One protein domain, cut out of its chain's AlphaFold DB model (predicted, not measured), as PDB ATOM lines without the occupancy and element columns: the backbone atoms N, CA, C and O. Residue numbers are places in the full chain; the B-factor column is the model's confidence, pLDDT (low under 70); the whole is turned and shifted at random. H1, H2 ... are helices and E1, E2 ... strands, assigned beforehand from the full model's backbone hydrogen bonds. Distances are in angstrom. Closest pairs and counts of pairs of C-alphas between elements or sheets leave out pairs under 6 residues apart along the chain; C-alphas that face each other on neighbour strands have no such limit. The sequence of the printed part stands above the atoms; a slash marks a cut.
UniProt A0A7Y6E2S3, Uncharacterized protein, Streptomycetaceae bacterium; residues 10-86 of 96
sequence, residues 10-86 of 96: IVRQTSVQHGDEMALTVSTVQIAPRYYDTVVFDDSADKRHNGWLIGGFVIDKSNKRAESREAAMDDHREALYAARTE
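This is residues 10 to 86 of the 96 residues of an uncharacterized protein of Streptomycetaceae bacterium (UniProt A0A7Y6E2S3). A long three-stranded sheet, E1, E2 and E3, is followed by a small hairpin, E4 and E5, with E5 beside E3, and by one helix, H1, set off from the sheet, in a flat arrangement. The printed part has 77 residues, with five named strands and then one named helix, in the order E1 E2 E3 E4 E5 H1. The larger sheet runs E1, E2, E3 and the smaller E4, E5, both antiparallel; the class is mixed, helices and strands. The whole is only just loose, close to compact, with a radius of gyration of the C-alphas of 13.8 A and spans of 40 by 36 by 16 A.

E1, residues 10 to 18, and E2, residues 22 to 32, form an antiparallel hairpin at 169 degrees, with N 14 and O 26 within hydrogen-bond range at 2.8 A. E2 and E3, residues 35 to 42, form the next hairpin at 161 degrees, with N 29 and O 37 at 2.8 A. These three strands are a meander, each the antiparallel neighbour of the one before. E4, residues 52 to 54, and E5, residues 57 to 59, form a hairpin at 138 degrees, with N 59 and O 52 at 2.7 A. The closest C-alphas of E3 and E5, Val 40 and Ile 59, are 5.5 A apart. H1, residues 69 to 85, is not on the larger sheet and is apart from E4; every O i to N i+4 pair in it is within hydrogen-bond range.

E1 is 23.4 A long from C-alpha 10 at (235.949, 306.129, 128.012). E2 is 31.1 A, E3 23.3 A. H1 is 24.4 A, ending at C-alpha 85, (219.494, 275.761, 126.746).

The farthest C-alphas, of Asp 20 and Ser 68, are 39.6 A apart. The printed part has no cut, and no link is long. Mean pLDDT of the printed part is 70.8; 36 residues are under 70, among them 46 to 69.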
ATOM      1  N   ILE A  10     235.172 307.344 127.723       84.75
ATOM      2  CA  ILE A  10     235.949 306.129 128.012       84.75
ATOM      3  C   ILE A  10     236.684 306.321 129.344       84.75
ATOM      4  O   ILE A  10     237.445 307.271 129.528       84.75
ATOM      5  N   VAL A  11     236.414 305.430 130.289       87.31
ATOM      6  CA  VAL A  11     237.014 305.416 131.629       87.31
ATOM      7  C   VAL A  11     238.243 304.532 131.643       87.31
ATOM      8  O   VAL A  11     239.248 304.866 132.265       87.31
ATOM      9  N   ARG A  12     238.153 303.394 130.957       85.12
ATOM     10  CA  ARG A  12     239.236 302.432 130.847       85.12
ATOM     11  C   ARG A  12     239.089 301.669 129.549       85.12
ATOM     12  O   ARG A  12     237.991 301.270 129.193       85.12
ATOM     13  N   GLN A  13     240.210 301.429 128.894       90.38
ATOM     14  CA  GLN A  13     240.288 300.525 127.765       90.38
ATOM     15  C   GLN A  13     241.500 299.624 127.966       90.38
ATOM     16  O   GLN A  13     242.527 300.061 128.492       90.38
ATOM     17  N   THR A  14     241.373 298.346 127.646       89.00
ATOM     18  CA  THR A  14     242.455 297.375 127.801       89.00
ATOM     19  C   THR A  14     242.399 296.393 126.648       89.00
ATOM     20  O   THR A  14     241.392 295.711 126.458       89.00
ATOM     21  N   SER A  15     243.483 296.340 125.884       87.06
ATOM     22  CA  SER A  15     243.656 295.361 124.820       87.06
ATOM     23  C   SER A  15     244.142 294.042 125.408       87.06
ATOM     24  O   SER A  15     244.996 294.020 126.297       87.06
ATOM     25  N   VAL A  16     243.588 292.946 124.907       81.94
ATOM     26  CA  VAL A  16     243.933 291.580 125.290       81.94
ATOM     27  C   VAL A  16     244.325 290.840 124.023       81.94
ATOM     28  O   VAL A  16     243.527 290.720 123.097       81.94
ATOM     29  N   GLN A  17     245.562 290.350 123.986       84.69
ATOM     30  CA  GLN A  17     246.051 289.486 122.918       84.69
ATOM     31  C   GLN A  17     246.365 288.105 123.486       84.69
ATOM     32  O   GLN A  17     247.031 287.982 124.519       84.69
ATOM     33  N   HIS A  18     245.886 287.066 122.812       72.75
ATOM     34  CA  HIS A  18     246.270 285.680 123.068       72.75
ATOM     35  C   HIS A  18     246.754 285.057 121.763       72.75
ATOM     36  O   HIS A  18     245.956 284.670 120.911       72.75
ATOM     37  N   GLY A  19     248.081 284.977 121.628       74.44
ATOM     38  CA  GLY A  19     248.726 284.522 120.397       74.44
ATOM     39  C   GLY A  19     248.308 285.357 119.184       74.44
ATOM     40  O   GLY A  19     247.953 286.527 119.324       74.44
ATOM     41  N   ASP A  20     248.319 284.727 118.011       68.62
ATOM     42  CA  ASP A  20     247.960 285.369 116.739       68.62
ATOM     43  C   ASP A  20     246.461 285.247 116.399       68.62
ATOM     44  O   ASP A  20     245.992 285.809 115.412       68.62
ATOM     45  N   GLU A  21     245.695 284.500 117.199       64.44
ATOM     46  CA  GLU A  21     244.329 284.086 116.853       64.44
ATOM     47  C   GLU A  21     243.243 284.922 117.538       64.44
ATOM     48  O   GLU A  21     242.120 284.994 117.037       64.44
ATOM     49  N   MET A  22     243.557 285.580 118.658       71.06
ATOM     50  CA  MET A  22     242.578 286.346 119.428       71.06
ATOM     51  C   MET A  22     243.124 287.717 119.825       71.06
ATOM     52  O   MET A  22     244.051 287.838 120.630       71.06
ATOM     53  N   ALA A  23     242.481 288.756 119.293       85.00
ATOM     54  CA  ALA A  23     242.710 290.148 119.648       85.00
ATOM     55  C   ALA A  23     241.382 290.760 120.092       85.00
ATOM     56  O   ALA A  23     240.441 290.833 119.307       85.00
ATOM     57  N   LEU A  24     241.300 291.180 121.351       83.25
ATOM     58  CA  LEU A  24     240.103 291.773 121.936       83.25
ATOM     59  C   LEU A  24     240.423 293.131 122.553       83.25
ATOM     60  O   LEU A  24     241.529 293.362 123.054       83.25
ATOM     61  N   THR A  25     239.410 293.982 122.642       87.81
ATOM     62  CA  THR A  25     239.453 295.203 123.443       87.81
ATOM     63  C   THR A  25     238.301 295.223 124.424       87.81
ATOM     64  O   THR A  25     237.136 295.210 124.043       87.81
ATOM     65  N   VAL A  26     238.620 295.347 125.707       83.81
ATOM     66  CA  VAL A  26     237.636 295.624 126.754       83.81
ATOM     67  C   VAL A  26     237.592 297.131 126.973       83.81
ATOM     68  O   VAL A  26     238.617 297.733 127.298       83.81
ATOM     69  N   SER A  27     236.427 297.752 126.805       83.88
ATOM     70  CA  SER A  27     236.229 299.187 127.015       83.88
ATOM     71  C   SER A  27     235.120 299.441 128.023       83.88
ATOM     72  O   SER A  27     233.988 299.010 127.830       83.88
ATOM     73  N   THR A  28     235.440 300.173 129.084       85.56
ATOM     74  CA  THR A  28     234.475 300.705 130.042       85.56
ATOM     75  C   THR A  28     234.222 302.172 129.727       85.56
ATOM     76  O   THR A  28     235.133 303.004 129.788       85.56
ATOM     77  N   VAL A  29     232.972 302.507 129.434       85.25
ATOM     78  CA  VAL A  29     232.524 303.831 129.013       85.25
ATOM     79  C   VAL A  29     231.512 304.360 130.014       85.25
ATOM     80  O   VAL A  29     230.499 303.735 130.283       85.25
ATOM     81  N   GLN A  30     231.752 305.543 130.558       83.31
ATOM     82  CA  GLN A  30     230.751 306.278 131.307       83.31
ATOM     83  C   GLN A  30     229.760 306.922 130.335       83.31
ATOM     84  O   GLN A  30     230.145 307.786 129.551       83.31
ATOM     85  N   ILE A  31     228.495 306.526 130.391       83.81
ATOM     86  CA  ILE A  31     227.445 306.989 129.470       83.81
ATOM     87  C   ILE A  31     226.526 308.052 130.086       83.81
ATOM     88  O   ILE A  31     225.819 308.742 129.358       83.81
ATOM     89  N   ALA A  32     226.541 308.203 131.413       79.75
ATOM     90  CA  ALA A  32     225.870 309.275 132.153       79.75
ATOM     91  C   ALA A  32     226.524 309.439 133.548       79.75
ATOM     92  O   ALA A  32     227.411 308.649 133.909       79.75
ATOM     93  N   PRO A  33     226.134 310.424 134.382       83.00
ATOM     94  CA  PRO A  33     226.684 310.560 135.730       83.00
ATOM     95  C   PRO A  33     226.486 309.271 136.537       83.00
ATOM     96  O   PRO A  33     225.359 308.878 136.803       83.00
ATOM     97  N   ARG A  34     227.589 308.616 136.928       81.19
ATOM     98  CA  ARG A  34     227.603 307.322 137.641       81.19
ATOM     99  C   ARG A  34     227.025 306.119 136.870       81.19
ATOM    100  O   ARG A  34     226.866 305.062 137.473       81.19
ATOM    101  N   TYR A  35     226.773 306.242 135.565       76.25
ATOM    102  CA  TYR A  35     226.377 305.125 134.701       76.25
ATOM    103  C   TYR A  35     227.523 304.732 133.782       76.25
ATOM    104  O   TYR A  35     228.029 305.569 133.031       76.25
ATOM    105  N   TYR A  36     227.890 303.455 133.814       82.12
ATOM    106  CA  TYR A  36     228.994 302.900 133.046       82.12
ATOM    107  C   TYR A  36     228.526 301.668 132.286       82.12
ATOM    108  O   TYR A  36     227.772 300.860 132.820       82.12
ATOM    109  N   ASP A  37     229.002 301.540 131.061       81.44
ATOM    110  CA  ASP A  37     228.843 300.374 130.212       81.44
ATOM    111  C   ASP A  37     230.218 299.733 130.011       81.44
ATOM    112  O   ASP A  37     231.225 300.444 129.989       81.44
ATOM    113  N   THR A  38     230.297 298.409 129.921       80.19
ATOM    114  CA  THR A  38     231.547 297.706 129.597       80.19
ATOM    115  C   THR A  38     231.294 296.765 128.442       80.19
ATOM    116  O   THR A  38     230.491 295.844 128.548       80.19
ATOM    117  N   VAL A  39     232.004 297.006 127.348       77.81
ATOM    118  CA  VAL A  39     231.831 296.304 126.082       77.81
ATOM    119  C   VAL A  39     233.144 295.633 125.714       77.81
ATOM    120  O   VAL A  39     234.218 296.216 125.895       77.81
ATOM    121  N   VAL A  40     233.059 294.406 125.206       78.62
ATOM    122  CA  VAL A  40     234.203 293.678 124.659       78.62
ATOM    123  C   VAL A  40     234.072 293.654 123.144       78.62
ATOM    124  O   VAL A  40     233.103 293.130 122.606       78.62
ATOM    125  N   PHE A  41     235.052 294.237 122.467       79.62
ATOM    126  CA  PHE A  41     235.150 294.259 121.018       79.62
ATOM    127  C   PHE A  41     236.097 293.161 120.553       79.62
ATOM    128  O   PHE A  41     237.165 292.973 121.136       79.62
ATOM    129  N   ASP A  42     235.696 292.455 119.499       78.94
ATOM    130  CA  ASP A  42     236.587 291.575 118.757       78.94
ATOM    131  C   ASP A  42     237.339 292.379 117.693       78.94
ATOM    132  O   ASP A  42     236.739 292.874 116.731       78.94
ATOM    133  N   ASP A  43     238.648 292.505 117.894       79.25
ATOM    134  CA  ASP A  43     239.577 293.214 117.016       79.25
ATOM    135  C   ASP A  43     240.362 292.251 116.107       79.25
ATOM    136  O   ASP A  43     241.273 292.677 115.392       79.25
ATOM    137  N   SER A  44     240.035 290.953 116.112       73.94
ATOM    138  CA  SER A  44     240.613 289.999 115.161       73.94
ATOM    139  C   SER A  44     240.248 290.372 113.715       73.94
ATOM    140  O   SER A  44     239.156 290.868 113.423       73.94
ATOM    141  N   ALA A  45     241.183 290.146 112.786       70.69
ATOM    142  CA  ALA A  45     241.061 290.594 111.393       70.69
ATOM    143  C   ALA A  45     239.830 290.019 110.667       70.69
ATOM    144  O   ALA A  45     239.301 290.637 109.746       70.69
ATOM    145  N   ASP A  46     239.355 288.855 111.098       69.00
ATOM    146  CA  ASP A  46     238.200 288.151 110.552       69.00
ATOM    147  C   ASP A  46     236.987 288.122 111.489       69.00
ATOM    148  O   ASP A  46     235.957 287.552 111.123       69.00
ATOM    149  N   LYS A  47     237.067 288.791 112.649       67.38
ATOM    150  CA  LYS A  47     235.964 288.966 113.608       67.38
ATOM    151  C   LYS A  47     235.290 287.645 113.981       67.38
ATOM    152  O   LYS A  47     234.058 287.556 114.059       67.38
ATOM    153  N   ARG A  48     236.112 286.606 114.155       65.44
ATOM    154  CA  ARG A  48     235.682 285.218 114.382       65.44
ATOM    155  C   ARG A  48     234.809 285.046 115.620       65.44
ATOM    156  O   ARG A  48     234.040 284.089 115.670       65.44
ATOM    157  N   HIS A  49     234.905 285.954 116.587       62.81
ATOM    158  CA  HIS A  49     234.286 285.838 117.903       62.81
ATOM    159  C   HIS A  49     232.990 286.658 118.031       62.81
ATOM    160  O   HIS A  49     232.451 286.793 119.126       62.81
ATOM    161  N   ASN A  50     232.453 287.209 116.938       62.66
ATOM    162  CA  ASN A  50     231.167 287.914 116.964       62.66
ATOM    163  C   ASN A  50     230.008 286.970 117.354       62.66
ATOM    164  O   ASN A  50     229.832 285.906 116.759       62.66
ATOM    165  N   GLY A  51     229.210 287.370 118.345       60.53
ATOM    166  CA  GLY A  51     228.165 286.569 118.987       60.53
ATOM    167  C   GLY A  51     228.683 285.590 120.047       60.53
ATOM    168  O   GLY A  51     227.892 284.831 120.608       60.53
ATOM    169  N   TRP A  52     229.993 285.567 120.324       64.25
ATOM    170  CA  TRP A  52     230.586 284.678 121.325       64.25
ATOM    171  C   TRP A  52     230.530 285.325 122.709       64.25
ATOM    172  O   TRP A  52     230.346 286.526 122.837       64.25
ATOM    173  N   LEU A  53     230.677 284.546 123.775       62.59
ATOM    174  CA  LEU A  53     230.613 285.038 125.152       62.59
ATOM    175  C   LEU A  53     232.000 284.984 125.806       62.59
ATOM    176  O   LEU A  53     232.666 283.952 125.737       62.59
ATOM    177  N   ILE A  54     232.406 286.046 126.511       62.09
ATOM    178  CA  ILE A  54     233.618 286.062 127.346       62.09
ATOM    179  C   ILE A  54     233.350 286.725 128.699       62.09
ATOM    180  O   ILE A  54     232.857 287.846 128.781       62.09
ATOM    181  N   GLY A  55     233.640 286.018 129.798       54.81
ATOM    182  CA  GLY A  55     233.473 286.554 131.158       54.81
ATOM    183  C   GLY A  55     232.046 287.004 131.516       54.81
ATOM    184  O   GLY A  55     231.883 287.810 132.425       54.81
ATOM    185  N   GLY A  56     231.027 286.514 130.799       55.06
ATOM    186  CA  GLY A  56     229.627 286.926 130.963       55.06
ATOM    187  C   GLY A  56     229.179 288.089 130.067       55.06
ATOM    188  O   GLY A  56     228.020 288.484 130.149       55.06
ATOM    189  N   PHE A  57     230.054 288.608 129.203       51.72
ATOM    190  CA  PHE A  57     229.729 289.621 128.199       51.72
ATOM    191  C   PHE A  57     229.588 288.961 126.828       51.72
ATOM    192  O   PHE A  57     230.448 288.165 126.442       51.72
ATOM    193  N   VAL A  58     228.522 289.282 126.088       55.88
ATOM    194  CA  VAL A  58     228.449 288.927 124.664       55.88
ATOM    195  C   VAL A  58     229.440 289.827 123.937       55.88
ATOM    196  O   VAL A  58     229.391 291.051 124.054       55.88
ATOM    197  N   ILE A  59     230.356 289.211 123.207       58.84
ATOM    198  CA  ILE A  59     231.150 289.830 122.156       58.84
ATOM    199  C   ILE A  59     230.161 290.103 121.024       58.84
ATOM    200  O   ILE A  59     229.997 289.301 120.112       58.84
ATOM    201  N   ASP A  60     229.404 291.186 121.149       48.09
ATOM    202  CA  ASP A  60     228.329 291.533 120.226       48.09
ATOM    203  C   ASP A  60     228.494 292.949 119.682       48.09
ATOM    204  O   ASP A  60     229.123 293.829 120.272       48.09
ATOM    205  N   LYS A  61     227.851 293.175 118.543       44.94
ATOM    206  CA  LYS A  61     227.720 294.458 117.857       44.94
ATOM    207  C   LYS A  61     226.569 295.314 118.426       44.94
ATOM    208  O   LYS A  61     226.389 296.434 117.949       44.94
ATOM    209  N   SER A  62     225.771 294.836 119.399       43.66
ATOM    210  CA  SER A  62     224.594 295.573 119.912       43.66
ATOM    211  C   SER A  62     224.331 295.441 121.423       43.66
ATOM    212  O   SER A  62     224.618 294.412 122.026       43.66
ATOM    213  N   ASN A  63     223.791 296.507 122.031       48.12
ATOM    214  CA  ASN A  63     223.509 296.635 123.464       48.12
ATOM    215  C   ASN A  63     222.017 296.406 123.781       48.12
ATOM    216  O   ASN A  63     221.144 296.881 123.058       48.12
ATOM    217  N   LYS A  64     221.699 295.752 124.906       50.84
ATOM    218  CA  LYS A  64     220.338 295.758 125.473       50.84
ATOM    219  C   LYS A  64     220.359 296.556 126.776       50.84
ATOM    220  O   LYS A  64     221.170 296.289 127.658       50.84
ATOM    221  N   ARG A  65     219.532 297.602 126.855       54.41
ATOM    222  CA  ARG A  65     219.539 298.588 127.946       54.41
ATOM    223  C   ARG A  65     218.404 298.299 128.928       54.41
ATOM    224  O   ARG A  65     217.266 298.164 128.496       54.41
ATOM    225  N   ALA A  66     218.715 298.285 130.224       62.62
ATOM    226  CA  ALA A  66     217.749 298.112 131.310       62.62
ATOM    227  C   ALA A  66     217.572 299.413 132.119       62.62
ATOM    228  O   ALA A  66     218.532 300.161 132.325       62.62
ATOM    229  N   GLU A  67     216.348 299.683 132.583       55.31
ATOM    230  CA  GLU A  67     215.988 300.915 133.313       55.31
ATOM    231  C   GLU A  67     216.269 300.845 134.826       55.31
ATOM    232  O   GLU A  67     216.300 301.872 135.505       55.31
ATOM    233  N   SER A  68     216.513 299.649 135.368       64.75
ATOM    234  CA  SER A  68     216.807 299.432 136.786       64.75
ATOM    235  C   SER A  68     217.771 298.264 137.004       64.75
ATOM    236  O   SER A  68     218.008 297.440 136.118       64.75
ATOM    237  N   ARG A  69     218.351 298.196 138.208       65.88
ATOM    238  CA  ARG A  69     219.295 297.137 138.590       65.88
ATOM    239  C   ARG A  69     218.614 295.773 138.670       65.88
ATOM    240  O   ARG A  69     219.205 294.811 138.196       65.88
ATOM    241  N   GLU A  70     217.414 295.676 139.248       75.06
ATOM    242  CA  GLU A  70     216.643 294.426 139.244       75.06
ATOM    243  C   GLU A  70     216.381 293.936 137.814       75.06
ATOM    244  O   GLU A  70     216.667 292.778 137.527       75.06
ATOM    245  N   ALA A  71     215.965 294.825 136.902       64.06
ATOM    246  CA  ALA A  71     215.734 294.469 135.501       64.06
ATOM    247  C   ALA A  71     217.015 293.955 134.819       64.06
ATOM    248  O   ALA A  71     216.987 292.925 134.155       64.06
ATOM    249  N   ALA A  72     218.166 294.591 135.071       66.00
ATOM    250  CA  ALA A  72     219.453 294.115 134.560       66.00
ATOM    251  C   ALA A  72     219.848 292.731 135.116       66.00
ATOM    252  O   ALA A  72     220.509 291.948 134.434       66.00
ATOM    253  N   MET A  73     219.471 292.418 136.361       76.38
ATOM    254  CA  MET A  73     219.724 291.106 136.972       76.38
ATOM    255  C   MET A  73     218.772 290.024 136.445       76.38
ATOM    256  O   MET A  73     219.158 288.853 136.400       76.38
ATOM    257  N   ASP A  74     217.555 290.399 136.054       74.12
ATOM    258  CA  ASP A  74     216.598 289.512 135.390       74.12
ATOM    259  C   ASP A  74     217.042 289.219 133.950       74.12
ATOM    260  O   ASP A  74     217.169 288.048 133.595       74.12
ATOM    261  N   ASP A  75     217.432 290.249 133.187       72.31
ATOM    262  CA  ASP A  75     218.038 290.109 131.853       72.31
ATOM    263  C   ASP A  75     219.281 289.206 131.899       72.31
ATOM    264  O   ASP A  75     219.483 288.345 131.042       72.31
ATOM    265  N   HIS A  76     220.108 289.352 132.939       72.81
ATOM    266  CA  HIS A  76     221.265 288.487 133.159       72.81
ATOM    267  C   HIS A  76     220.863 287.026 133.404       72.81
ATOM    268  O   HIS A  76     221.507 286.116 132.880       72.81
ATOM    269  N   ARG A  77     219.804 286.776 134.188       79.56
ATOM    270  CA  ARG A  77     219.304 285.415 134.442       79.56
ATOM    271  C   ARG A  77     218.709 284.781 133.189       79.56
ATOM    272  O   ARG A  77     218.967 283.602 132.956       79.56
ATOM    273  N   GLU A  78     217.975 285.540 132.382       69.62
ATOM    274  CA  GLU A  78     217.460 285.068 131.093       69.62
ATOM    275  C   GLU A  78     218.591 284.766 130.108       69.62
ATOM    276  O   GLU A  78     218.624 283.672 129.543       69.62
ATOM    277  N   ALA A  79     219.569 285.666 129.964       63.59
ATOM    278  CA  ALA A  79     220.736 285.448 129.109       63.59
ATOM    279  C   ALA A  79     221.527 284.201 129.536       63.59
ATOM    280  O   ALA A  79     221.952 283.404 128.697       63.59
ATOM    281  N   LEU A  80     221.678 283.992 130.848       67.25
ATOM    282  CA  LEU A  80     222.331 282.812 131.407       67.25
ATOM    283  C   LEU A  80     221.538 281.525 131.135       67.25
ATOM    284  O   LEU A  80     222.142 280.476 130.912       67.25
ATOM    285  N   TYR A  81     220.205 281.583 131.174       71.81
ATOM    286  CA  TYR A  81     219.346 280.448 130.839       71.81
ATOM    287  C   TYR A  81     219.437 280.108 129.348       71.81
ATOM    288  O   TYR A  81     219.740 278.963 129.020       71.81
ATOM    289  N   ALA A  82     219.276 281.092 128.460       61.31
ATOM    290  CA  ALA A  82     219.347 280.908 127.009       61.31
ATOM    291  C   ALA A  82     220.717 280.375 126.562       61.31
ATOM    292  O   ALA A  82     220.791 279.401 125.817       61.31
ATOM    293  N   ALA A  83     221.814 280.912 127.108       56.56
ATOM    294  CA  ALA A  83     223.166 280.412 126.845       56.56
ATOM    295  C   ALA A  83     223.372 278.941 127.264       56.56
ATOM    296  O   ALA A  83     224.305 278.291 126.794       56.56
ATOM    297  N   ARG A  84     222.533 278.416 128.169       64.12
ATOM    298  CA  ARG A  84     222.587 277.021 128.639       64.12
ATOM    299  C   ARG A  84     221.657 276.085 127.879       64.12
ATOM    300  O   ARG A  84     221.915 274.883 127.877       64.12
ATOM    301  N   THR A  85     220.568 276.591 127.313       65.56
ATOM    302  CA  THR A  85     219.494 275.761 126.746       65.56
ATOM    303  C   THR A  85     219.362 275.882 125.232       65.56
ATOM    304  O   THR A  85     218.760 275.003 124.614       65.56
ATOM    305  N   GLU A  86     219.947 276.908 124.616       55.69
ATOM    306  CA  GLU A  86     219.826 277.180 123.186       55.69
ATOM    307  C   GLU A  86     221.147 276.946 122.438       55.69
ATOM    308  O   GLU A  86     222.235 277.205 122.945       55.69
TER     309      GLU A  86